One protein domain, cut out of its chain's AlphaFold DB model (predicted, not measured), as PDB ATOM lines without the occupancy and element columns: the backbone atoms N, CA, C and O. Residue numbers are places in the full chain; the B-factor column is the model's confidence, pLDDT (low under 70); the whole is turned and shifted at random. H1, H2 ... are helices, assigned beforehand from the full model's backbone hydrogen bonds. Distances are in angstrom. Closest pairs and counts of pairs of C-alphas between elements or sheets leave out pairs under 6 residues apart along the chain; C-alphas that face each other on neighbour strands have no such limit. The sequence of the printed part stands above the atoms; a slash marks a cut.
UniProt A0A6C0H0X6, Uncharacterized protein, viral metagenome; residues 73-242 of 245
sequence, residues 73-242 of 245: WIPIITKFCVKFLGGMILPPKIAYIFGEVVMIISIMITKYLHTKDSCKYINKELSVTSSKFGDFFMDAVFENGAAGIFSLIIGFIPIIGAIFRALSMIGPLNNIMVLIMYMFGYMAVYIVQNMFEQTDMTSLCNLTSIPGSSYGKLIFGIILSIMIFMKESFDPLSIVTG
ATOM      1  N   TRP A  73     -72.533-160.601-142.696       94.25
ATOM      2  CA  TRP A  73     -71.671-161.760-142.914       94.25
ATOM      3  C   TRP A  73     -71.993-162.948-142.009       94.25
ATOM      4  O   TRP A  73     -71.709-164.076-142.402       94.25
ATOM      5  N   ILE A  74     -72.594-162.732-140.834       95.50
ATOM      6  CA  ILE A  74     -72.931-163.800-139.882       95.50
ATOM      7  C   ILE A  74     -73.821-164.860-140.559       95.50
ATOM      8  O   ILE A  74     -73.363-165.994-140.701       95.50
ATOM      9  N   PRO A  75     -75.025-164.536-141.066       94.44
ATOM     10  CA  PRO A  75     -75.910-165.507-141.706       94.44
ATOM     11  C   PRO A  75     -75.341-166.043-143.020       94.44
ATOM     12  O   PRO A  75     -75.564-167.205-143.349       94.44
ATOM     13  N   ILE A  76     -74.557-165.248-143.754       93.25
ATOM     14  CA  ILE A  76     -73.872-165.693-144.978       93.25
ATOM     15  C   ILE A  76     -72.890-166.833-144.661       93.25
ATOM     16  O   ILE A  76     -72.950-167.900-145.280       93.25
ATOM     17  N   ILE A  77     -72.019-166.635-143.668       93.50
ATOM     18  CA  ILE A  77     -71.058-167.645-143.212       93.50
ATOM     19  C   ILE A  77     -71.803-168.829-142.592       93.50
ATOM     20  O   ILE A  77     -71.476-169.979-142.881       93.50
ATOM     21  N   THR A  78     -72.845-168.581-141.795       93.94
ATOM     22  CA  THR A  78     -73.670-169.639-141.210       93.94
ATOM     23  C   THR A  78     -74.314-170.516-142.283       93.94
ATOM     24  O   THR A  78     -74.224-171.737-142.172       93.94
ATOM     25  N   LYS A  79     -74.892-169.946-143.352       90.94
ATOM     26  CA  LYS A  79     -75.499-170.726-144.447       90.94
ATOM     27  C   LYS A  79     -74.461-171.599-145.144       90.94
ATOM     28  O   LYS A  79     -74.753-172.753-145.460       90.94
ATOM     29  N   PHE A  80     -73.255-171.068-145.343       89.38
ATOM     30  CA  PHE A  80     -72.131-171.830-145.878       89.38
ATOM     31  C   PHE A  80     -71.800-173.013-144.953       89.38
ATOM     32  O   PHE A  80     -71.878-174.166-145.373       89.38
ATOM     33  N   CYS A  81     -71.531-172.755-143.671       89.56
ATOM     34  CA  CYS A  81     -71.204-173.787-142.687       89.56
ATOM     35  C   CYS A  81     -72.293-174.860-142.572       89.56
ATOM     36  O   CYS A  81     -71.987-176.046-142.609       89.56
ATOM     37  N   VAL A  82     -73.565-174.469-142.483       89.00
ATOM     38  CA  VAL A  82     -74.702-175.394-142.391       89.00
ATOM     39  C   VAL A  82     -74.795-176.283-143.628       89.00
ATOM     40  O   VAL A  82     -74.987-177.489-143.492       89.00
ATOM     41  N   LYS A  83     -74.628-175.718-144.830       84.12
ATOM     42  CA  LYS A  83     -74.723-176.482-146.077       84.12
ATOM     43  C   LYS A  83     -73.636-177.553-146.187       84.12
ATOM     44  O   LYS A  83     -73.929-178.661-146.624       84.12
ATOM     45  N   PHE A  84     -72.404-177.237-145.786       82.50
ATOM     46  CA  PHE A  84     -71.279-178.170-145.902       82.50
ATOM     47  C   PHE A  84     -71.150-179.123-144.709       82.50
ATOM     48  O   PHE A  84     -70.885-180.304-144.907       82.50
ATOM     49  N   LEU A  85     -71.358-178.644-143.480       82.56
ATOM     50  CA  LEU A  85     -71.175-179.440-142.260       82.56
ATOM     51  C   LEU A  85     -72.445-180.201-141.864       82.56
ATOM     52  O   LEU A  85     -72.367-181.333-141.394       82.56
ATOM     53  N   GLY A  86     -73.624-179.605-142.069       74.94
ATOM     54  CA  GLY A  86     -74.898-180.198-141.654       74.94
ATOM     55  C   GLY A  86     -75.211-181.499-142.392       74.94
ATOM     56  O   GLY A  86     -75.654-182.464-141.771       74.94
ATOM     57  N   GLY A  87     -74.903-181.557-143.691       70.69
ATOM     58  CA  GLY A  87     -75.095-182.755-144.515       70.69
ATOM     59  C   GLY A  87     -74.138-183.910-144.197       70.69
ATOM     60  O   GLY A  87     -74.413-185.037-144.592       70.69
ATOM     61  N   MET A  88     -73.038-183.657-143.478       79.19
ATOM     62  CA  MET A  88     -72.079-184.702-143.091       79.19
ATOM     63  C   MET A  88     -72.461-185.415-141.789       79.19
ATOM     64  O   MET A  88     -72.047-186.550-141.575       79.19
ATOM     65  N   ILE A  89     -73.209-184.749-140.903       83.38
ATOM     66  CA  ILE A  89     -73.407-185.197-139.514       83.38
ATOM     67  C   ILE A  89     -74.833-185.713-139.279       83.38
ATOM     68  O   ILE A  89     -75.041-186.592-138.443       83.38
ATOM     69  N   LEU A  90     -75.827-185.175-139.993       85.94
ATOM     70  CA  LEU A  90     -77.243-185.421-139.717       85.94
ATOM     71  C   LEU A  90     -77.960-186.084-140.905       85.94
ATOM     72  O   LEU A  90     -77.633-185.798-142.058       85.94
ATOM     73  N   PRO A  91     -78.995-186.915-140.656       87.44
ATOM     74  CA  PRO A  91     -79.874-187.410-141.713       87.44
ATOM     75  C   PRO A  91     -80.509-186.256-142.512       87.44
ATOM     76  O   PRO A  91     -80.854-185.240-141.903       87.44
ATOM     77  N   PRO A  92     -80.766-186.405-143.828       81.00
ATOM     78  CA  PRO A  92     -81.119-185.290-144.718       81.00
ATOM     79  C   PRO A  92     -82.273-184.400-144.233       81.00
ATOM     80  O   PRO A  92     -82.160-183.176-144.232       81.00
ATOM     81  N   LYS A  93     -83.370-184.999-143.748       80.50
ATOM     82  CA  LYS A  93     -84.535-184.249-143.241       80.50
ATOM     83  C   LYS A  93     -84.219-183.454-141.970       80.50
ATOM     84  O   LYS A  93     -84.662-182.321-141.818       80.50
ATOM     85  N   ILE A  94     -83.438-184.043-141.064       82.69
ATOM     86  CA  ILE A  94     -83.042-183.404-139.803       82.69
ATOM     87  C   ILE A  94     -82.017-182.302-140.084       82.69
ATOM     88  O   ILE A  94     -82.133-181.219-139.523       82.69
ATOM     89  N   ALA A  95     -81.067-182.549-140.991       82.62
ATOM     90  CA  ALA A  95     -80.083-181.568-141.437       82.62
ATOM     91  C   ALA A  95     -80.751-180.320-142.030       82.62
ATOM     92  O   ALA A  95     -80.334-179.202-141.733       82.62
ATOM     93  N   TYR A  96     -81.816-180.508-142.819       83.25
ATOM     94  CA  TYR A  96     -82.600-179.408-143.375       83.25
ATOM     95  C   TYR A  96     -83.261-178.557-142.283       83.25
ATOM     96  O   TYR A  96     -82.997-177.359-142.202       83.25
ATOM     97  N   ILE A  97     -84.059-179.173-141.399       83.94
ATOM     98  CA  ILE A  97     -84.760-178.455-140.317       83.94
ATOM     99  C   ILE A  97     -83.755-177.752-139.399       83.94
ATOM    100  O   ILE A  97     -83.916-176.574-139.083       83.94
ATOM    101  N   PHE A  98     -82.696-178.459-139.003       86.62
ATOM    102  CA  PHE A  98     -81.621-177.897-138.194       86.62
ATOM    103  C   PHE A  98     -80.982-176.687-138.881       86.62
ATOM    104  O   PHE A  98     -80.775-175.655-138.247       86.62
ATOM    105  N   GLY A  99     -80.720-176.787-140.183       88.06
ATOM    106  CA  GLY A  99     -80.144-175.703-140.959       88.06
ATOM    107  C   GLY A  99     -81.011-174.452-140.991       88.06
ATOM    108  O   GLY A  99     -80.496-173.354-140.795       88.06
ATOM    109  N   GLU A 100     -82.320-174.600-141.174       86.81
ATOM    110  CA  GLU A 100     -83.250-173.466-141.165       86.81
ATOM    111  C   GLU A 100     -83.370-172.828-139.771       86.81
ATOM    112  O   GLU A 100     -83.344-171.604-139.655       86.81
ATOM    113  N   VAL A 101     -83.392-173.627-138.698       87.94
ATOM    114  CA  VAL A 101     -83.382-173.108-137.317       87.94
ATOM    115  C   VAL A 101     -82.104-172.320-137.030       87.94
ATOM    116  O   VAL A 101     -82.162-171.204-136.511       87.94
ATOM    117  N   VAL A 102     -80.943-172.864-137.399       93.44
ATOM    118  CA  VAL A 102     -79.648-172.193-137.227       93.44
ATOM    119  C   VAL A 102     -79.588-170.897-138.042       93.44
ATOM    120  O   VAL A 102     -79.074-169.890-137.552       93.44
ATOM    121  N   MET A 103     -80.164-170.883-139.249       93.38
ATOM    122  CA  MET A 103     -80.271-169.669-140.059       93.38
ATOM    123  C   MET A 103     -81.123-168.598-139.386       93.38
ATOM    124  O   MET A 103     -80.661-167.465-139.259       93.38
ATOM    125  N   ILE A 104     -82.311-168.949-138.890       89.75
ATOM    126  CA  ILE A 104     -83.180-168.011-138.165       89.75
ATOM    127  C   ILE A 104     -82.428-167.409-136.974       89.75
ATOM    128  O   ILE A 104     -82.385-166.190-136.832       89.75
ATOM    129  N   ILE A 105     -81.747-168.233-136.173       93.69
ATOM    130  CA  ILE A 105     -80.953-167.754-135.031       93.69
ATOM    131  C   ILE A 105     -79.839-166.800-135.489       93.69
ATOM    132  O   ILE A 105     -79.645-165.746-134.887       93.69
ATOM    133  N   SER A 106     -79.122-167.127-136.568       96.88
ATOM    134  CA  SER A 106     -78.040-166.278-137.087       96.88
ATOM    135  C   SER A 106     -78.534-164.904-137.558       96.88
ATOM    136  O   SER A 106     -77.887-163.885-137.298       96.88
ATOM    137  N   ILE A 107     -79.715-164.855-138.177       94.56
ATOM    138  CA  ILE A 107     -80.344-163.610-138.616       94.56
ATOM    139  C   ILE A 107     -80.851-162.820-137.406       94.56
ATOM    140  O   ILE A 107     -80.607-161.620-137.326       94.56
ATOM    141  N   MET A 108     -81.455-163.478-136.410       91.94
ATOM    142  CA  MET A 108     -81.853-162.817-135.159       91.94
ATOM    143  C   MET A 108     -80.665-162.149-134.463       91.94
ATOM    144  O   MET A 108     -80.771-161.005-134.024       91.94
ATOM    145  N   ILE A 109     -79.522-162.841-134.377       94.44
ATOM    146  CA  ILE A 109     -78.290-162.293-133.793       94.44
ATOM    147  C   ILE A 109     -77.836-161.063-134.580       94.44
ATOM    148  O   ILE A 109     -77.562-160.017-133.992       94.44
ATOM    149  N   THR A 110     -77.800-161.170-135.907       94.75
ATOM    150  CA  THR A 110     -77.439-160.068-136.810       94.75
ATOM    151  C   THR A 110     -78.339-158.862-136.591       94.75
ATOM    152  O   THR A 110     -77.862-157.734-136.452       94.75
ATOM    153  N   LYS A 111     -79.644-159.107-136.469       90.06
ATOM    154  CA  LYS A 111     -80.633-158.060-136.272       90.06
ATOM    155  C   LYS A 111     -80.503-157.376-134.927       90.06
ATOM    156  O   LYS A 111     -80.558-156.149-134.843       90.06
ATOM    157  N   TYR A 112     -80.285-158.163-133.882       90.69
ATOM    158  CA  TYR A 112     -80.019-157.650-132.550       90.69
ATOM    159  C   TYR A 112     -78.780-156.743-132.542       90.69
ATOM    160  O   TYR A 112     -78.849-155.633-132.014       90.69
ATOM    161  N   LEU A 113     -77.677-157.178-133.161       92.38
ATOM    162  CA  LEU A 113     -76.437-156.399-133.242       92.38
ATOM    163  C   LEU A 113     -76.638-155.085-134.010       92.38
ATOM    164  O   LEU A 113     -76.307-154.023-133.484       92.38
ATOM    165  N   HIS A 114     -77.268-155.143-135.188       90.25
ATOM    166  CA  HIS A 114     -77.590-153.956-135.985       90.25
ATOM    167  C   HIS A 114     -78.457-152.952-135.212       90.25
ATOM    168  O   HIS A 114     -78.174-151.752-135.163       90.25
ATOM    169  N   THR A 115     -79.516-153.450-134.568       87.19
ATOM    170  CA  THR A 115     -80.458-152.628-133.800       87.19
ATOM    171  C   THR A 115     -79.761-151.986-132.606       87.19
ATOM    172  O   THR A 115     -79.944-150.799-132.344       87.19
ATOM    173  N   LYS A 116     -78.926-152.746-131.889       88.50
ATOM    174  CA  LYS A 116     -78.162-152.252-130.740       88.50
ATOM    175  C   LYS A 116     -77.242-151.099-131.136       88.50
ATOM    176  O   LYS A 116     -77.231-150.076-130.450       88.50
ATOM    177  N   ASP A 117     -76.519-151.239-132.242       88.56
ATOM    178  CA  ASP A 117     -75.630-150.193-132.750       88.56
ATOM    179  C   ASP A 117     -76.404-148.964-133.240       88.56
ATOM    180  O   ASP A 117     -76.027-147.828-132.938       88.56
ATOM    181  N   SER A 118     -77.534-149.179-133.915       85.62
ATOM    182  CA  SER A 118     -78.422-148.102-134.364       85.62
ATOM    183  C   SER A 118     -79.041-147.330-133.191       85.62
ATOM    184  O   SER A 118     -79.117-146.103-133.229       85.62
ATOM    185  N   CYS A 119     -79.422-148.007-132.104       84.56
ATOM    186  CA  CYS A 119     -79.918-147.344-130.896       84.56
ATOM    187  C   CYS A 119     -78.819-146.575-130.163       84.56
ATOM    188  O   CYS A 119     -79.037-145.441-129.728       84.56
ATOM    189  N   LYS A 120     -77.606-147.137-130.104       85.31
ATOM    190  CA  LYS A 120     -76.441-146.445-129.547       85.31
ATOM    191  C   LYS A 120     -76.121-145.164-130.322       85.31
ATOM    192  O   LYS A 120     -75.776-144.164-129.700       85.31
ATOM    193  N   TYR A 121     -76.285-145.164-131.647       82.62
ATOM    194  CA  TYR A 121     -76.090-143.977-132.487       82.62
ATOM    195  C   TYR A 121     -76.998-142.801-132.087       82.62
ATOM    196  O   TYR A 121     -76.567-141.652-132.134       82.62
ATOM    197  N   ILE A 122     -78.222-143.074-131.623       81.88
ATOM    198  CA  ILE A 122     -79.158-142.051-131.128       81.88
ATOM    199  C   ILE A 122     -79.127-141.876-129.597       81.88
ATOM    200  O   ILE A 122     -80.064-141.318-129.027       81.88
ATOM    201  N   ASN A 123     -78.066-142.346-128.928       82.19
ATOM    202  CA  ASN A 123     -77.891-142.308-127.469       82.19
ATOM    203  C   ASN A 123     -79.051-142.945-126.682       82.19
ATOM    204  O   ASN A 123     -79.425-142.465-125.611       82.19
ATOM    205  N   LYS A 124     -79.628-144.034-127.206       81.88
ATOM    206  CA  LYS A 124     -80.650-144.828-126.514       81.88
ATOM    207  C   LYS A 124     -80.158-146.239-126.236       81.88
ATOM    208  O   LYS A 124     -79.514-146.866-127.075       81.88
ATOM    209  N   GLU A 125     -80.517-146.764-125.071       81.00
ATOM    210  CA  GLU A 125     -80.302-148.173-124.755       81.00
ATOM    211  C   GLU A 125     -81.386-149.048-125.388       81.00
ATOM    212  O   GLU A 125     -82.572-148.713-125.377       81.00
ATOM    213  N   LEU A 126     -80.971-150.188-125.938       80.50
ATOM    214  CA  LEU A 126     -81.890-151.187-126.467       80.50
ATOM    215  C   LEU A 126     -82.473-152.011-125.312       80.50
ATOM    216  O   LEU A 126     -81.768-152.808-124.693       80.50
ATOM    217  N   SER A 127     -83.774-151.866-125.067       73.31
ATOM    218  CA  SER A 127     -84.511-152.708-124.121       73.31
ATOM    219  C   SER A 127     -84.970-154.004-124.795       73.31
ATOM    220  O   SER A 127     -85.866-153.995-125.645       73.31
ATOM    221  N   VAL A 128     -84.353-155.132-124.426       72.50
ATOM    222  CA  VAL A 128     -84.753-156.462-124.911       72.50
ATOM    223  C   VAL A 128     -85.893-156.985-124.041       72.50
ATOM    224  O   VAL A 128     -85.675-157.585-122.993       72.50
ATOM    225  N   THR A 129     -87.125-156.739-124.477       74.94
ATOM    226  CA  THR A 129     -88.334-157.338-123.894       74.94
ATOM    227  C   THR A 129     -88.762-158.576-124.683       74.94
ATOM    228  O   THR A 129     -88.322-158.786-125.815       74.94
ATOM    229  N   SER A 130     -89.663-159.385-124.119       67.94
ATOM    230  CA  SER A 130     -90.266-160.534-124.817       67.94
ATOM    231  C   SER A 130     -90.936-160.137-126.138       67.94
ATOM    232  O   SER A 130     -90.819-160.860-127.123       67.94
ATOM    233  N   SER A 131     -91.563-158.956-126.181       71.88
ATOM    234  CA  SER A 131     -92.142-158.379-127.400       71.88
ATOM    235  C   SER A 131     -91.081-158.158-128.487       71.88
ATOM    236  O   SER A 131     -91.225-158.641-129.606       71.88
ATOM    237  N   LYS A 132     -89.946-157.533-128.139       76.69
ATOM    238  CA  LYS A 132     -88.842-157.291-129.085       76.69
ATOM    239  C   LYS A 132     -88.145-158.567-129.544       76.69
ATOM    240  O   LYS A 132     -87.713-158.645-130.689       76.69
ATOM    241  N   PHE A 133     -88.045-159.569-128.675       79.69
ATOM    242  CA  PHE A 133     -87.562-160.885-129.084       79.69
ATOM    243  C   PHE A 133     -88.484-161.513-130.141       79.69
ATOM    244  O   PHE A 133     -87.994-162.038-131.139       79.69
ATOM    245  N   GLY A 134     -89.805-161.407-129.948       76.81
ATOM    246  CA  GLY A 134     -90.805-161.831-130.930       76.81
ATOM    247  C   GLY A 134     -90.672-161.094-132.263       76.81
ATOM    248  O   GLY A 134     -90.677-161.740-133.309       76.81
ATOM    249  N   ASP A 135     -90.464-159.774-132.231       80.25
ATOM    250  CA  ASP A 135     -90.209-158.973-133.436       80.25
ATOM    251  C   ASP A 135     -88.965-159.470-134.187       80.25
ATOM    252  O   ASP A 135     -89.039-159.742-135.382       80.25
ATOM    253  N   PHE A 136     -87.835-159.663-133.492       84.44
ATOM    254  CA  PHE A 136     -86.607-160.170-134.119       84.44
ATOM    255  C   PHE A 136     -86.779-161.570-134.702       84.44
ATOM    256  O   PHE A 136     -86.223-161.861-135.758       84.44
ATOM    257  N   PHE A 137     -87.537-162.438-134.032       83.31
ATOM    258  CA  PHE A 137     -87.829-163.774-134.538       83.31
ATOM    259  C   PHE A 137     -88.661-163.715-135.823       83.31
ATOM    260  O   PHE A 137     -88.291-164.334-136.818       83.31
ATOM    261  N   MET A 138     -89.751-162.942-135.824       82.44
ATOM    262  CA  MET A 138     -90.605-162.781-137.004       82.44
ATOM    263  C   MET A 138     -89.842-162.164-138.174       82.44
ATOM    264  O   MET A 138     -89.999-162.606-139.312       82.44
ATOM    265  N   ASP A 139     -88.973-161.201-137.885       83.75
ATOM    266  CA  ASP A 139     -88.114-160.560-138.873       83.75
ATOM    267  C   ASP A 139     -87.088-161.535-139.440       83.75
ATOM    268  O   ASP A 139     -86.913-161.602-140.650       83.75
ATOM    269  N   ALA A 140     -86.477-162.374-138.608       87.56
ATOM    270  CA  ALA A 140     -85.543-163.388-139.076       87.56
ATOM    271  C   ALA A 140     -86.207-164.462-139.950       87.56
ATOM    272  O   ALA A 140     -85.648-164.865-140.972       87.56
ATOM    273  N   VAL A 141     -87.409-164.916-139.575       84.38
ATOM    274  CA  VAL A 141     -88.209-165.842-140.392       84.38
ATOM    275  C   VAL A 141     -88.550-165.199-141.736       84.38
ATOM    276  O   VAL A 141     -88.410-165.837-142.783       84.38
ATOM    277  N   PHE A 142     -88.948-163.927-141.708       83.44
ATOM    278  CA  PHE A 142     -89.245-163.143-142.895       83.44
ATOM    279  C   PHE A 142     -88.026-162.995-143.813       83.44
ATOM    280  O   PHE A 142     -88.112-163.340-144.991       83.44
ATOM    281  N   GLU A 143     -86.890-162.538-143.281       87.56
ATOM    282  CA  GLU A 143     -85.647-162.344-144.030       87.56
ATOM    283  C   GLU A 143     -85.180-163.653-144.675       87.56
ATOM    284  O   GLU A 143     -84.883-163.683-145.870       87.56
ATOM    285  N   ASN A 144     -85.174-164.753-143.915       88.31
ATOM    286  CA  ASN A 144     -84.771-166.065-144.419       88.31
ATOM    287  C   ASN A 144     -85.675-166.545-145.564       88.31
ATOM    288  O   ASN A 144     -85.208-167.042-146.593       88.31
ATOM    289  N   GLY A 145     -86.984-166.377-145.393       83.19
ATOM    290  CA  GLY A 145     -87.965-166.774-146.384       83.19
ATOM    291  C   GLY A 145     -87.906-165.931-147.658       83.19
ATOM    292  O   GLY A 145     -87.847-166.469-148.767       83.19
ATOM    293  N   ALA A 146     -87.862-164.608-147.507       82.69
ATOM    294  CA  ALA A 146     -87.739-163.674-148.615       82.69
ATOM    295  C   ALA A 146     -86.422-163.883-149.378       82.69
ATOM    296  O   ALA A 146     -86.437-163.877-150.607       82.69
ATOM    297  N   ALA A 147     -85.312-164.171-148.691       87.06
ATOM    298  CA  ALA A 147     -84.051-164.547-149.331       87.06
ATOM    299  C   ALA A 147     -84.208-165.773-150.246       87.06
ATOM    300  O   ALA A 147     -83.695-165.786-151.367       87.06
ATOM    301  N   GLY A 148     -84.971-166.780-149.807       83.19
ATOM    302  CA  GLY A 148     -85.315-167.947-150.620       83.19
ATOM    303  C   GLY A 148     -86.125-167.594-151.873       83.19
ATOM    304  O   GLY A 148     -85.822-168.097-152.953       83.19
ATOM    305  N   ILE A 149     -87.106-166.697-151.750       79.50
ATOM    306  CA  ILE A 149     -87.917-166.221-152.884       79.50
ATOM    307  C   ILE A 149     -87.053-165.433-153.870       79.50
ATOM    308  O   ILE A 149     -87.079-165.700-155.069       79.50
ATOM    309  N   PHE A 150     -86.260-164.482-153.381       80.62
ATOM    310  CA  PHE A 150     -85.364-163.699-154.227       80.62
ATOM    311  C   PHE A 150     -84.352-164.594-154.947       80.62
ATOM    312  O   PHE A 150     -84.132-164.409-156.140       80.62
ATOM    313  N   SER A 151     -83.811-165.608-154.266       81.88
ATOM    314  CA  SER A 151     -82.955-166.620-154.891       81.88
ATOM    315  C   SER A 151     -83.652-167.331-156.051       81.88
ATOM    316  O   SER A 151     -83.025-167.559-157.078       81.88
ATOM    317  N   LEU A 152     -84.934-167.676-155.911       78.75
ATOM    318  CA  LEU A 152     -85.707-168.309-156.978       78.75
ATOM    319  C   LEU A 152     -85.899-167.345-158.156       78.75
ATOM    320  O   LEU A 152     -85.599-167.703-159.292       78.75
ATOM    321  N   ILE A 153     -86.307-166.101-157.890       79.88
ATOM    322  CA  ILE A 153     -86.559-165.087-158.929       79.88
ATOM    323  C   ILE A 153     -85.290-164.776-159.735       79.88
ATOM    324  O   ILE A 153     -85.370-164.625-160.954       79.88
ATOM    325  N   ILE A 154     -84.114-164.749-159.095       79.25
ATOM    326  CA  ILE A 154     -82.829-164.532-159.783       79.25
ATOM    327  C   ILE A 154     -82.603-165.566-160.902       79.25
ATOM    328  O   ILE A 154     -82.076-165.214-161.958       79.25
ATOM    329  N   GLY A 155     -83.058-166.812-160.723       73.62
ATOM    330  CA  GLY A 155     -82.939-167.879-161.726       73.62
ATOM    331  C   GLY A 155     -83.798-167.677-162.985       73.62
ATOM    332  O   GLY A 155     -83.532-168.294-164.024       73.62
ATOM    333  N   PHE A 156     -84.798-166.795-162.921       76.56
ATOM    334  CA  PHE A 156     -85.689-166.459-164.038       76.56
ATOM    335  C   PHE A 156     -85.276-165.194-164.794       76.56
ATOM    336  O   PHE A 156     -85.853-164.892-165.838       76.56
ATOM    337  N   ILE A 157     -84.270-164.454-164.317       79.69
ATOM    338  CA  ILE A 157     -83.776-163.267-165.021       79.69
ATOM    339  C   ILE A 157     -83.084-163.728-166.311       79.69
ATOM    340  O   ILE A 157     -82.124-164.483-166.213       79.69
ATOM    341  N   PRO A 158     -83.477-163.267-167.512       71.75
ATOM    342  CA  PRO A 158     -83.014-163.867-168.766       71.75
ATOM    343  C   PRO A 158     -81.490-163.973-168.907       71.75
ATOM    344  O   PRO A 158     -80.971-165.046-169.189       71.75
ATOM    345  N   ILE A 159     -80.755-162.885-168.664       77.44
ATOM    346  CA  ILE A 159     -79.290-162.860-168.833       77.44
ATOM    347  C   ILE A 159     -78.586-163.541-167.654       77.44
ATOM    348  O   ILE A 159     -77.666-164.333-167.828       77.44
ATOM    349  N   ILE A 160     -79.019-163.229-166.437       77.19
ATOM    350  CA  ILE A 160     -78.305-163.613-165.214       77.19
ATOM    351  C   ILE A 160     -78.655-165.031-164.809       77.19
ATOM    352  O   ILE A 160     -77.762-165.823-164.523       77.19
ATOM    353  N   GLY A 161     -79.935-165.370-164.897       76.00
ATOM    354  CA  GLY A 161     -80.421-166.733-164.835       76.00
ATOM    355  C   GLY A 161     -79.657-167.611-165.814       76.00
ATOM    356  O   GLY A 161     -79.076-168.585-165.362       76.00
ATOM    357  N   ALA A 162     -79.543-167.244-167.100       78.38
ATOM    358  CA  ALA A 162     -78.798-168.039-168.086       78.38
ATOM    359  C   ALA A 162     -77.338-168.315-167.679       78.38
ATOM    360  O   ALA A 162     -76.882-169.448-167.819       78.38
ATOM    361  N   ILE A 163     -76.629-167.326-167.117       81.19
ATOM    362  CA  ILE A 163     -75.273-167.523-166.576       81.19
ATOM    363  C   ILE A 163     -75.294-168.536-165.425       81.19
ATOM    364  O   ILE A 163     -74.494-169.470-165.418       81.19
ATOM    365  N   PHE A 164     -76.225-168.392-164.477       76.69
ATOM    366  CA  PHE A 164     -76.365-169.341-163.372       76.69
ATOM    367  C   PHE A 164     -76.708-170.755-163.859       76.69
ATOM    368  O   PHE A 164     -76.121-171.701-163.343       76.69
ATOM    369  N   ARG A 165     -77.568-170.910-164.881       74.06
ATOM    370  CA  ARG A 165     -77.899-172.226-165.470       74.06
ATOM    371  C   ARG A 165     -76.687-172.865-166.138       74.06
ATOM    372  O   ARG A 165     -76.408-174.039-165.928       74.06
ATOM    373  N   ALA A 166     -75.945-172.088-166.924       80.44
ATOM    374  CA  ALA A 166     -74.745-172.578-167.596       80.44
ATOM    375  C   ALA A 166     -73.683-173.041-166.585       80.44
ATOM    376  O   ALA A 166     -73.045-174.072-166.774       80.44
ATOM    377  N   LEU A 167     -73.523-172.308-165.479       79.31
ATOM    378  CA  LEU A 167     -72.595-172.674-164.410       79.31
ATOM    379  C   LEU A 167     -73.099-173.850-163.564       79.31
ATOM    380  O   LEU A 167     -72.284-174.648-163.105       79.31
ATOM    381  N   SER A 168     -74.413-173.999-163.368       73.12
ATOM    382  CA  SER A 168     -74.984-175.115-162.604       73.12
ATOM    383  C   SER A 168     -74.910-176.454-163.340       73.12
ATOM    384  O   SER A 168     -74.926-177.489-162.682       73.12
ATOM    385  N   MET A 169     -74.763-176.457-164.673       77.44
ATOM    386  CA  MET A 169     -74.498-177.677-165.455       77.44
ATOM    387  C   MET A 169     -73.171-178.351-165.070       77.44
ATOM    388  O   MET A 169     -72.981-179.546-165.288       77.44
ATOM    389  N   ILE A 170     -72.248-177.611-164.451       79.88
ATOM    390  CA  ILE A 170     -71.023-178.163-163.880       79.88
ATOM    391  C   ILE A 170     -71.374-178.687-162.479       79.88
ATOM    392  O   ILE A 170     -71.441-177.918-161.523       79.88
ATOM    393  N   GLY A 171     -71.605-180.000-162.352       75.81
ATOM    394  CA  GLY A 171     -72.190-180.646-161.161       75.81
ATOM    395  C   GLY A 171     -71.729-180.123-159.783       75.81
ATOM    396  O   GLY A 171     -72.578-179.775-158.961       75.81
ATOM    397  N   PRO A 172     -70.417-179.982-159.506       75.44
ATOM    398  CA  PRO A 172     -69.935-179.443-158.229       75.44
ATOM    399  C   PRO A 172     -70.312-177.974-157.974       75.44
ATOM    400  O   PRO A 172     -70.496-177.567-156.826       75.44
ATOM    401  N   LEU A 173     -70.431-177.166-159.033       78.88
ATOM    402  CA  LEU A 173     -70.745-175.740-158.940       78.88
ATOM    403  C   LEU A 173     -72.224-175.484-158.677       78.88
ATOM    404  O   LEU A 173     -72.548-174.435-158.125       78.88
ATOM    405  N   ASN A 174     -73.109-176.433-158.985       75.44
ATOM    406  CA  ASN A 174     -74.546-176.288-158.760       75.44
ATOM    407  C   ASN A 174     -74.864-175.864-157.313       75.44
ATOM    408  O   ASN A 174     -75.488-174.834-157.047       75.44
ATOM    409  N   ASN A 175     -74.312-176.598-156.346       77.69
ATOM    410  CA  ASN A 175     -74.514-176.301-154.933       77.69
ATOM    411  C   ASN A 175     -73.969-174.927-154.518       77.69
ATOM    412  O   ASN A 175     -74.538-174.276-153.637       77.69
ATOM    413  N   ILE A 176     -72.889-174.478-155.145       83.50
ATOM    414  CA  ILE A 176     -72.287-173.176-154.867       83.50
ATOM    415  C   ILE A 176     -73.155-172.063-155.464       83.50
ATOM    416  O   ILE A 176     -73.402-171.066-154.791       83.50
ATOM    417  N   MET A 177     -73.690-172.247-156.674       83.81
ATOM    418  CA  MET A 177     -74.544-171.255-157.333       83.81
ATOM    419  C   MET A 177     -75.829-170.987-156.547       83.81
ATOM    420  O   MET A 177     -76.133-169.829-156.267       83.81
ATOM    421  N   VAL A 178     -76.525-172.033-156.091       81.69
ATOM    422  CA  VAL A 178     -77.729-171.880-155.248       81.69
ATOM    423  C   VAL A 178     -77.419-171.098-153.967       81.69
ATOM    424  O   VAL A 178     -78.216-170.278-153.515       81.69
ATOM    425  N   LEU A 179     -76.242-171.329-153.380       86.12
ATOM    426  CA  LEU A 179     -75.814-170.611-152.185       86.12
ATOM    427  C   LEU A 179     -75.561-169.124-152.483       86.12
ATOM    428  O   LEU A 179     -76.017-168.270-151.728       86.12
ATOM    429  N   ILE A 180     -74.885-168.817-153.592       87.75
ATOM    430  CA  ILE A 180     -74.621-167.442-154.034       87.75
ATOM    431  C   ILE A 180     -75.935-166.693-154.287       87.75
ATOM    432  O   ILE A 180     -76.104-165.572-153.809       87.75
ATOM    433  N   MET A 181     -76.892-167.310-154.986       86.50
ATOM    434  CA  MET A 181     -78.198-166.701-155.261       86.50
ATOM    435  C   MET A 181     -78.963-166.390-153.969       86.50
ATOM    436  O   MET A 181     -79.514-165.297-153.827       86.50
ATOM    437  N   TYR A 182     -78.928-167.305-152.996       88.69
ATOM    438  CA  TYR A 182     -79.495-167.069-151.670       88.69
ATOM    439  C   TYR A 182     -78.807-165.905-150.948       88.69
ATOM    440  O   TYR A 182     -79.494-165.066-150.377       88.69
ATOM    441  N   MET A 183     -77.473-165.806-150.998       90.38
ATOM    442  CA  MET A 183     -76.731-164.705-150.368       90.38
ATOM    443  C   MET A 183     -77.101-163.341-150.964       90.38
ATOM    444  O   MET A 183     -77.295-162.386-150.214       90.38
ATOM    445  N   PHE A 184     -77.250-163.251-152.290       87.88
ATOM    446  CA  PHE A 184     -77.728-162.029-152.947       87.88
ATOM    447  C   PHE A 184     -79.153-161.676-152.522       87.88
ATOM    448  O   PHE A 184     -79.426-160.521-152.194       87.88
ATOM    449  N   GLY A 185     -80.049-162.668-152.485       88.81
ATOM    450  CA  GLY A 185     -81.418-162.474-152.015       88.81
ATOM    451  C   GLY A 185     -81.470-162.001-150.562       88.81
ATOM    452  O   GLY A 185     -82.145-161.022-150.259       88.81
ATOM    453  N   TYR A 186     -80.705-162.645-149.680       91.12
ATOM    454  CA  TYR A 186     -80.599-162.272-148.273       91.12
ATOM    455  C   TYR A 186     -80.094-160.840-148.100       91.12
ATOM    456  O   TYR A 186     -80.726-160.046-147.410       91.12
ATOM    457  N   MET A 187     -78.997-160.483-148.772       91.75
ATOM    458  CA  MET A 187     -78.420-159.144-148.684       91.75
ATOM    459  C   MET A 187     -79.406-158.066-149.144       91.75
ATOM    460  O   MET A 187     -79.527-157.031-148.493       91.75
ATOM    461  N   ALA A 188     -80.140-158.314-150.231       89.12
ATOM    462  CA  ALA A 188     -81.154-157.385-150.708       89.12
ATOM    463  C   ALA A 188     -82.260-157.171-149.664       89.12
ATOM    464  O   ALA A 188     -82.590-156.030-149.348       89.12
ATOM    465  N   VAL A 189     -82.797-158.254-149.092       89.25
ATOM    466  CA  VAL A 189     -83.857-158.170-148.077       89.25
ATOM    467  C   VAL A 189     -83.361-157.460-146.819       89.25
ATOM    468  O   VAL A 189     -84.033-156.551-146.333       89.25
ATOM    469  N   TYR A 190     -82.169-157.814-146.343       90.38
ATOM    470  CA  TYR A 190     -81.532-157.202-145.181       90.38
ATOM    471  C   TYR A 190     -81.373-155.680-145.347       90.38
ATOM    472  O   TYR A 190     -81.787-154.908-144.480       90.38
ATOM    473  N   ILE A 191     -80.854-155.230-146.496       90.25
ATOM    474  CA  ILE A 191     -80.702-153.799-146.805       90.25
ATOM    475  C   ILE A 191     -82.065-153.100-146.817       90.25
ATOM    476  O   ILE A 191     -82.225-152.054-146.188       90.25
ATOM    477  N   VAL A 192     -83.055-153.668-147.515       88.56
ATOM    478  CA  VAL A 192     -84.404-153.088-147.598       88.56
ATOM    479  C   VAL A 192     -85.017-152.950-146.211       88.56
ATOM    480  O   VAL A 192     -85.551-151.894-145.873       88.56
ATOM    481  N   GLN A 193     -84.921-153.987-145.386       87.12
ATOM    482  CA  GLN A 193     -85.484-153.956-144.047       87.12
ATOM    483  C   GLN A 193     -84.815-152.891-143.170       87.12
ATOM    484  O   GLN A 193     -85.508-152.112-142.512       87.12
ATOM    485  N   ASN A 194     -83.487-152.793-143.210       87.75
ATOM    486  CA  ASN A 194     -82.759-151.766-142.468       87.75
ATOM    487  C   ASN A 194     -83.093-150.347-142.952       87.75
ATOM    488  O   ASN A 194     -83.157-149.425-142.141       87.75
ATOM    489  N   MET A 195     -83.367-150.151-144.248       86.38
ATOM    490  CA  MET A 195     -83.850-148.864-144.761       86.38
ATOM    491  C   MET A 195     -85.188-148.466-144.132       86.38
ATOM    492  O   MET A 195     -85.357-147.316-143.723       86.38
ATOM    493  N   PHE A 196     -86.129-149.408-144.011       85.38
ATOM    494  CA  PHE A 196     -87.401-149.151-143.333       85.38
ATOM    495  C   PHE A 196     -87.205-148.817-141.857       85.38
ATOM    496  O   PHE A 196     -87.788-147.854-141.364       85.38
ATOM    497  N   GLU A 197     -86.349-149.545-141.154       82.38
ATOM    498  CA  GLU A 197     -86.108-149.313-139.727       82.38
ATOM    499  C   GLU A 197     -85.424-147.978-139.438       82.38
ATOM    500  O   GLU A 197     -85.750-147.302-138.462       82.38
ATOM    501  N   GLN A 198     -84.538-147.533-140.328       80.88
ATOM    502  CA  GLN A 198     -83.853-146.249-140.188       80.88
ATOM    503  C   GLN A 198     -84.765-145.048-140.426       80.88
ATOM    504  O   GLN A 198     -84.435-143.933-140.022       80.88
ATOM    505  N   THR A 199     -85.943-145.254-141.018       81.31
ATOM    506  CA  THR A 199     -86.916-144.166-141.169       81.31
ATOM    507  C   THR A 199     -87.563-143.754-139.849       81.31
ATOM    508  O   THR A 199     -87.990-142.602-139.726       81.31
ATOM    509  N   ASP A 200     -87.587-144.641-138.852       78.25
ATOM    510  CA  ASP A 200     -88.090-144.373-137.504       78.25
ATOM    511  C   ASP A 200     -87.232-145.085-136.443       78.25
ATOM    512  O   ASP A 200     -87.664-146.011-135.751       78.25
ATOM    513  N   MET A 201     -85.988-144.614-136.284       76.75
ATOM    514  CA  MET A 201     -85.057-145.131-135.268       76.75
ATOM    515  C   MET A 201     -85.608-144.977-133.839       76.75
ATOM    516  O   MET A 201     -85.243-145.721-132.930       76.75
ATOM    517  N   THR A 202     -86.506-144.015-133.615       74.31
ATOM    518  CA  THR A 202     -87.158-143.828-132.319       74.31
ATOM    519  C   THR A 202     -88.099-144.978-131.982       74.31
ATOM    520  O   THR A 202     -87.991-145.510-130.879       74.31
ATOM    521  N   SER A 203     -88.958-145.394-132.917       74.06
ATOM    522  CA  SER A 203     -89.815-146.583-132.794       74.06
ATOM    523  C   SER A 203     -88.990-147.870-132.725       74.06
ATOM    524  O   SER A 203     -89.271-148.747-131.903       74.06
ATOM    525  N   LEU A 204     -87.903-147.951-133.500       77.31
ATOM    526  CA  LEU A 204     -86.978-149.083-133.453       77.31
ATOM    527  C   LEU A 204     -86.470-149.345-132.020       77.31
ATOM    528  O   LEU A 204     -86.487-150.495-131.571       77.31
ATOM    529  N   CYS A 205     -86.115-148.284-131.281       77.19
ATOM    530  CA  CYS A 205     -85.525-148.374-129.939       77.19
ATOM    531  C   CYS A 205     -86.532-148.316-128.769       77.19
ATOM    532  O   CYS A 205     -86.245-148.869-127.710       77.19
ATOM    533  N   ASN A 206     -87.707-147.685-128.924       65.19
ATOM    534  CA  ASN A 206     -88.637-147.381-127.816       65.19
ATOM    535  C   ASN A 206     -89.824-148.353-127.655       65.19
ATOM    536  O   ASN A 206     -90.861-147.959-127.129       65.19
ATOM    537  N   LEU A 207     -89.700-149.621-128.053       58.53
ATOM    538  CA  LEU A 207     -90.722-150.668-127.820       58.53
ATOM    539  C   LEU A 207     -92.061-150.506-128.571       58.53
ATOM    540  O   LEU A 207     -92.866-151.433-128.535       58.53
ATOM    541  N   THR A 208     -92.311-149.407-129.281       49.66
ATOM    542  CA  THR A 208     -93.461-149.302-130.186       49.66
ATOM    543  C   THR A 208     -93.087-149.919-131.523       49.66
ATOM    544  O   THR A 208     -92.172-149.448-132.192       49.66
ATOM    545  N   SER A 209     -93.751-151.011-131.897       47.44
ATOM    546  CA  SER A 209     -93.605-151.612-133.222       47.44
ATOM    547  C   SER A 209     -93.905-150.569-134.302       47.44
ATOM    548  O   SER A 209     -94.819-149.753-134.166       47.44
ATOM    549  N   ILE A 210     -93.104-150.566-135.366       47.41
ATOM    550  CA  ILE A 210     -93.286-149.646-136.490       47.41
ATOM    551  C   ILE A 210     -94.665-149.956-137.112       47.41
ATOM    552  O   ILE A 210     -94.886-151.083-137.552       47.41
ATOM    553  N   PRO A 211     -95.610-149.004-137.214       42.47
ATOM    554  CA  PRO A 211     -96.969-149.281-137.702       42.47
ATOM    555  C   PRO A 211     -97.025-149.738-139.176       42.47
ATOM    556  O   PRO A 211     -97.997-150.366-139.591       42.47
ATOM    557  N   GLY A 212     -95.968-149.502-139.963       43.91
ATOM    558  CA  GLY A 212     -95.814-150.050-141.318       43.91
ATOM    559  C   GLY A 212     -95.354-151.515-141.369       43.91
ATOM    560  O   GLY A 212     -95.447-152.148-142.420       43.91
ATOM    561  N   SER A 213     -94.881-152.077-140.250       49.41
ATOM    562  CA  SER A 213     -94.294-153.414-140.216       49.41
ATOM    563  C   SER A 213     -95.338-154.518-140.146       49.41
ATOM    564  O   SER A 213     -95.142-155.551-140.762       49.41
ATOM    565  N   SER A 214     -96.466-154.333-139.462       50.72
ATOM    566  CA  SER A 214     -97.409-155.444-139.265       50.72
ATOM    567  C   SER A 214     -98.168-155.826-140.538       50.72
ATOM    568  O   SER A 214     -98.274-157.008-140.828       50.72
ATOM    569  N   TYR A 215     -98.636-154.869-141.350       46.47
ATOM    570  CA  TYR A 215     -99.351-155.186-142.598       46.47
ATOM    571  C   TYR A 215     -98.415-155.637-143.725       46.47
ATOM    572  O   TYR A 215     -98.745-156.574-144.447       46.47
ATOM    573  N   GLY A 216     -97.231-155.026-143.844       50.84
ATOM    574  CA  GLY A 216     -96.204-155.453-144.797       50.84
ATOM    575  C   GLY A 216     -95.659-156.845-144.472       50.84
ATOM    576  O   GLY A 216     -95.624-157.700-145.351       50.84
ATOM    577  N   LYS A 217     -95.330-157.115-143.199       56.28
ATOM    578  CA  LYS A 217     -94.862-158.434-142.742       56.28
ATOM    579  C   LYS A 217     -95.971-159.487-142.770       56.28
ATOM    580  O   LYS A 217     -95.669-160.646-143.013       56.28
ATOM    581  N   LEU A 218     -97.242-159.115-142.585       47.75
ATOM    582  CA  LEU A 218     -98.372-160.049-142.671       47.75
ATOM    583  C   LEU A 218     -98.729-160.397-144.118       47.75
ATOM    584  O   LEU A 218     -98.850-161.572-144.430       47.75
ATOM    585  N   ILE A 219     -98.835-159.423-145.027       53.09
ATOM    586  CA  ILE A 219     -99.118-159.698-146.449       53.09
ATOM    587  C   ILE A 219     -97.963-160.481-147.077       53.09
ATOM    588  O   ILE A 219     -98.176-161.486-147.752       53.09
ATOM    589  N   PHE A 220     -96.729-160.061-146.815       51.19
ATOM    590  CA  PHE A 220     -95.547-160.711-147.368       51.19
ATOM    591  C   PHE A 220     -95.229-162.021-146.626       51.19
ATOM    592  O   PHE A 220     -94.750-162.962-147.246       51.19
ATOM    593  N   GLY A 221     -95.599-162.138-145.347       53.50
ATOM    594  CA  GLY A 221     -95.594-163.379-144.567       53.50
ATOM    595  C   GLY A 221     -96.629-164.402-145.044       53.50
ATOM    596  O   GLY A 221     -96.306-165.577-145.126       53.50
ATOM    597  N   ILE A 222     -97.831-163.974-145.445       52.59
ATOM    598  CA  ILE A 222     -98.852-164.837-146.068       52.59
ATOM    599  C   ILE A 222     -98.358-165.340-147.427       52.59
ATOM    600  O   ILE A 222     -98.415-166.539-147.692       52.59
ATOM    601  N   ILE A 223     -97.809-164.450-148.263       53.78
ATOM    602  CA  ILE A 223     -97.179-164.828-149.538       53.78
ATOM    603  C   ILE A 223     -96.023-165.808-149.281       53.78
ATOM    604  O   ILE A 223     -95.893-166.809-149.977       53.78
ATOM    605  N   LEU A 224     -95.234-165.579-148.232       51.03
ATOM    606  CA  LEU A 224     -94.117-166.432-147.847       51.03
ATOM    607  C   LEU A 224     -94.552-167.805-147.316       51.03
ATOM    608  O   LEU A 224     -93.941-168.799-147.684       51.03
ATOM    609  N   SER A 225     -95.598-167.901-146.494       50.28
ATOM    610  CA  SER A 225     -96.136-169.187-146.029       50.28
ATOM    611  C   SER A 225     -96.684-170.012-147.192       50.28
ATOM    612  O   SER A 225     -96.419-171.209-147.261       50.28
ATOM    613  N   ILE A 226     -97.370-169.367-148.142       52.03
ATOM    614  CA  ILE A 226     -97.839-170.007-149.379       52.03
ATOM    615  C   ILE A 226     -96.644-170.480-150.222       52.03
ATOM    616  O   ILE A 226     -96.663-171.586-150.750       52.03
ATOM    617  N   MET A 227     -95.565-169.697-150.303       48.62
ATOM    618  CA  MET A 227     -94.386-170.047-151.103       48.62
ATOM    619  C   MET A 227     -93.451-171.065-150.441       48.62
ATOM    620  O   MET A 227     -92.865-171.870-151.152       48.62
ATOM    621  N   ILE A 228     -93.312-171.085-149.112       49.53
ATOM    622  CA  ILE A 228     -92.603-172.151-148.379       49.53
ATOM    623  C   ILE A 228     -93.343-173.476-148.573       49.53
ATOM    624  O   ILE A 228     -92.701-174.489-148.841       49.53
ATOM    625  N   PHE A 229     -94.679-173.444-148.526       46.00
ATOM    626  CA  PHE A 229     -95.518-174.594-148.857       46.00
ATOM    627  C   PHE A 229     -95.326-175.033-150.320       46.00
ATOM    628  O   PHE A 229     -95.225-176.222-150.602       46.00
ATOM    629  N   MET A 230     -95.174-174.085-151.252       44.03
ATOM    630  CA  MET A 230     -94.867-174.392-152.655       44.03
ATOM    631  C   MET A 230     -93.414-174.816-152.916       44.03
ATOM    632  O   MET A 230     -93.171-175.513-153.892       44.03
ATOM    633  N   LYS A 231     -92.437-174.432-152.089       50.56
ATOM    634  CA  LYS A 231     -91.015-174.784-152.264       50.56
ATOM    635  C   LYS A 231     -90.748-176.270-152.001       50.56
ATOM    636  O   LYS A 231     -89.830-176.823-152.588       50.56
ATOM    637  N   GLU A 232     -91.566-176.933-151.179       51.16
ATOM    638  CA  GLU A 232     -91.582-178.406-151.116       51.16
ATOM    639  C   GLU A 232     -92.148-179.043-152.398       51.16
ATOM    640  O   GLU A 232     -91.865-180.204-152.674       51.16
ATOM    641  N   SER A 233     -92.925-178.293-153.190       42.44
ATOM    642  CA  SER A 233     -93.515-178.740-154.464       42.44
ATOM    643  C   SER A 233     -92.680-178.367-155.696       42.44
ATOM    644  O   SER A 233     -92.938-178.876-156.780       42.44
ATOM    645  N   PHE A 234     -91.714-177.459-155.546       44.91
ATOM    646  CA  PHE A 234     -90.911-176.903-156.628       44.91
ATOM    647  C   PHE A 234     -89.451-176.875-156.195       44.91
ATOM    648  O   PHE A 234     -89.016-175.950-155.503       44.91
ATOM    649  N   ASP A 235     -88.686-177.873-156.627       51.66
ATOM    650  CA  ASP A 235     -87.237-177.756-156.610       51.66
ATOM    651  C   ASP A 235     -86.877-176.677-157.649       51.66
ATOM    652  O   ASP A 235     -87.123-176.876-158.841       51.66
ATOM    653  N   PRO A 236     -86.344-175.500-157.265       46.81
ATOM    654  CA  PRO A 236     -85.984-174.460-158.233       46.81
ATOM    655  C   PRO A 236     -84.982-174.969-159.277       46.81
ATOM    656  O   PRO A 236     -84.802-174.330-160.308       46.81
ATOM    657  N   LEU A 237     -84.342-176.109-159.006       46.22
ATOM    658  CA  LEU A 237     -83.479-176.828-159.919       46.22
ATOM    659  C   LEU A 237     -84.220-177.639-160.988       46.22
ATOM    660  O   LEU A 237     -83.770-177.555-162.122       46.22
ATOM    661  N   SER A 238     -85.348-178.312-160.713       49.81
ATOM    662  CA  SER A 238     -86.082-179.057-161.763       49.81
ATOM    663  C   SER A 238     -86.606-178.105-162.846       49.81
ATOM    664  O   SER A 238     -86.421-178.323-164.041       49.81
ATOM    665  N   ILE A 239     -87.080-176.931-162.420       49.09
ATOM    666  CA  ILE A 239     -87.537-175.848-163.303       49.09
ATOM    667  C   ILE A 239     -86.384-175.241-164.129       49.09
ATOM    668  O   ILE A 239     -86.597-174.659-165.196       49.09
ATOM    669  N   VAL A 240     -85.150-175.309-163.620       45.72
ATOM    670  CA  VAL A 240     -83.972-174.664-164.219       45.72
ATOM    671  C   VAL A 240     -83.178-175.613-165.117       45.72
ATOM    672  O   VAL A 240     -82.690-175.160-166.157       45.72
ATOM    673  N   THR A 241     -83.048-176.890-164.755       46.66
ATOM    674  CA  THR A 241     -82.382-177.915-165.576       46.66
ATOM    675  C   THR A 241     -83.316-178.545-166.601       46.66
ATOM    676  O   THR A 241     -82.827-179.099-167.580       46.66
ATOM    677  N   GLY A 242     -84.635-178.376-166.451       42.53
ATOM    678  CA  GLY A 242     -85.620-179.022-167.318       42.53
ATOM    679  C   GLY A 242     -85.745-180.522-167.049       42.53
ATOM    680  O   GLY A 242     -86.271-181.236-167.898       42.53
TER     681      GLY A 242
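This is residues 73 to 242 of the 245 residues of an uncharacterized protein of viral metagenome (UniProt A0A6C0H0X6). Long helix H3 lies in the core and is crossed on one side by H2 and H5, with H7 slanting over its other side. H1 folds against H2 as a helical hairpin on the side away from H3, while short H4 folds back on the beginning of H5 and small H6 and H8 lie toward opposite ends of the long axis. The printed part has 170 residues with eight named helices, H1 to H8 in chain order, no named strand, and the class all helix. The whole is compact, with a radius of gyration of the C-alphas of 17.4 A and spans of 52 by 36 by 27 A.

H1, residues 73 to 89, begins at C-alpha 73 at (-71.671, -161.760, -142.914), is 23.7 A long and has a kink of 34 degrees near residue 83. H2, residues 92 to 121, is 43.4 A long. H3, residues 130 to 154, is 36.0 A long, and H4 holds residues 158 to 168. H5, residues 171 to 198, is 41.9 A long and ends at C-alpha 198 at (-83.853, -146.249, -140.188). H6 holds residues 201 to 205. H7, residues 213 to 231, is 24.8 A long. H8, residues 238 to 241, ends at C-alpha 241 at (-82.382, -177.915, -165.576).

H1, H2 and H5 form a bundle, helices side by side. The hairpin of H1 and H2 has a shallow tilt of 18 degrees, opposite ways; its closest C-alphas, Pro 75 and Ser 106, are 5.1 A apart. H1 and H5 only just touch, with 3 pairs of C-alphas within 8 A, the closest being Ile 76 and Met 183 at 6.2 A. H3 touches H5 at a steep tilt of 47 degrees, closest at C-alphas Ala 147 and Tyr 186, 4.3 A. H3 touches H2 at a steep tilt of 63 degrees, closest at C-alphas Ile 107 and Ala 140, 5.2 A. H3 touches H7 at a steep tilt of 50 degrees, closest at C-alphas Gly 145 and Leu 224, 6.3 A. H4 and H5 are a hairpin, closest at C-alphas Ser 168 and Asn 174, 4.0 A. H6 touches H2, closest at C-alphas Cys 119 and Cys 205, 5.8 A. H8 and H4 are close but not clearly touching, with C-alphas Arg 165 and Val 240 6.7 A apart. H5 and H7 are apart. O i to N i+4 pairs are within hydrogen-bond range throughout H2, H3, H4, H6 and H7, in 10 of 13 in H1 and 22 of 24 in H5; H8 is too short for such a pair.

The C-alphas farthest apart, those of Asn 123 and Gly 242, are 54.7 A apart. The printed part has no cut, and no link is long. Its mean pLDDT is 76.2, with residue 130 and residues 206 to 242 under 70.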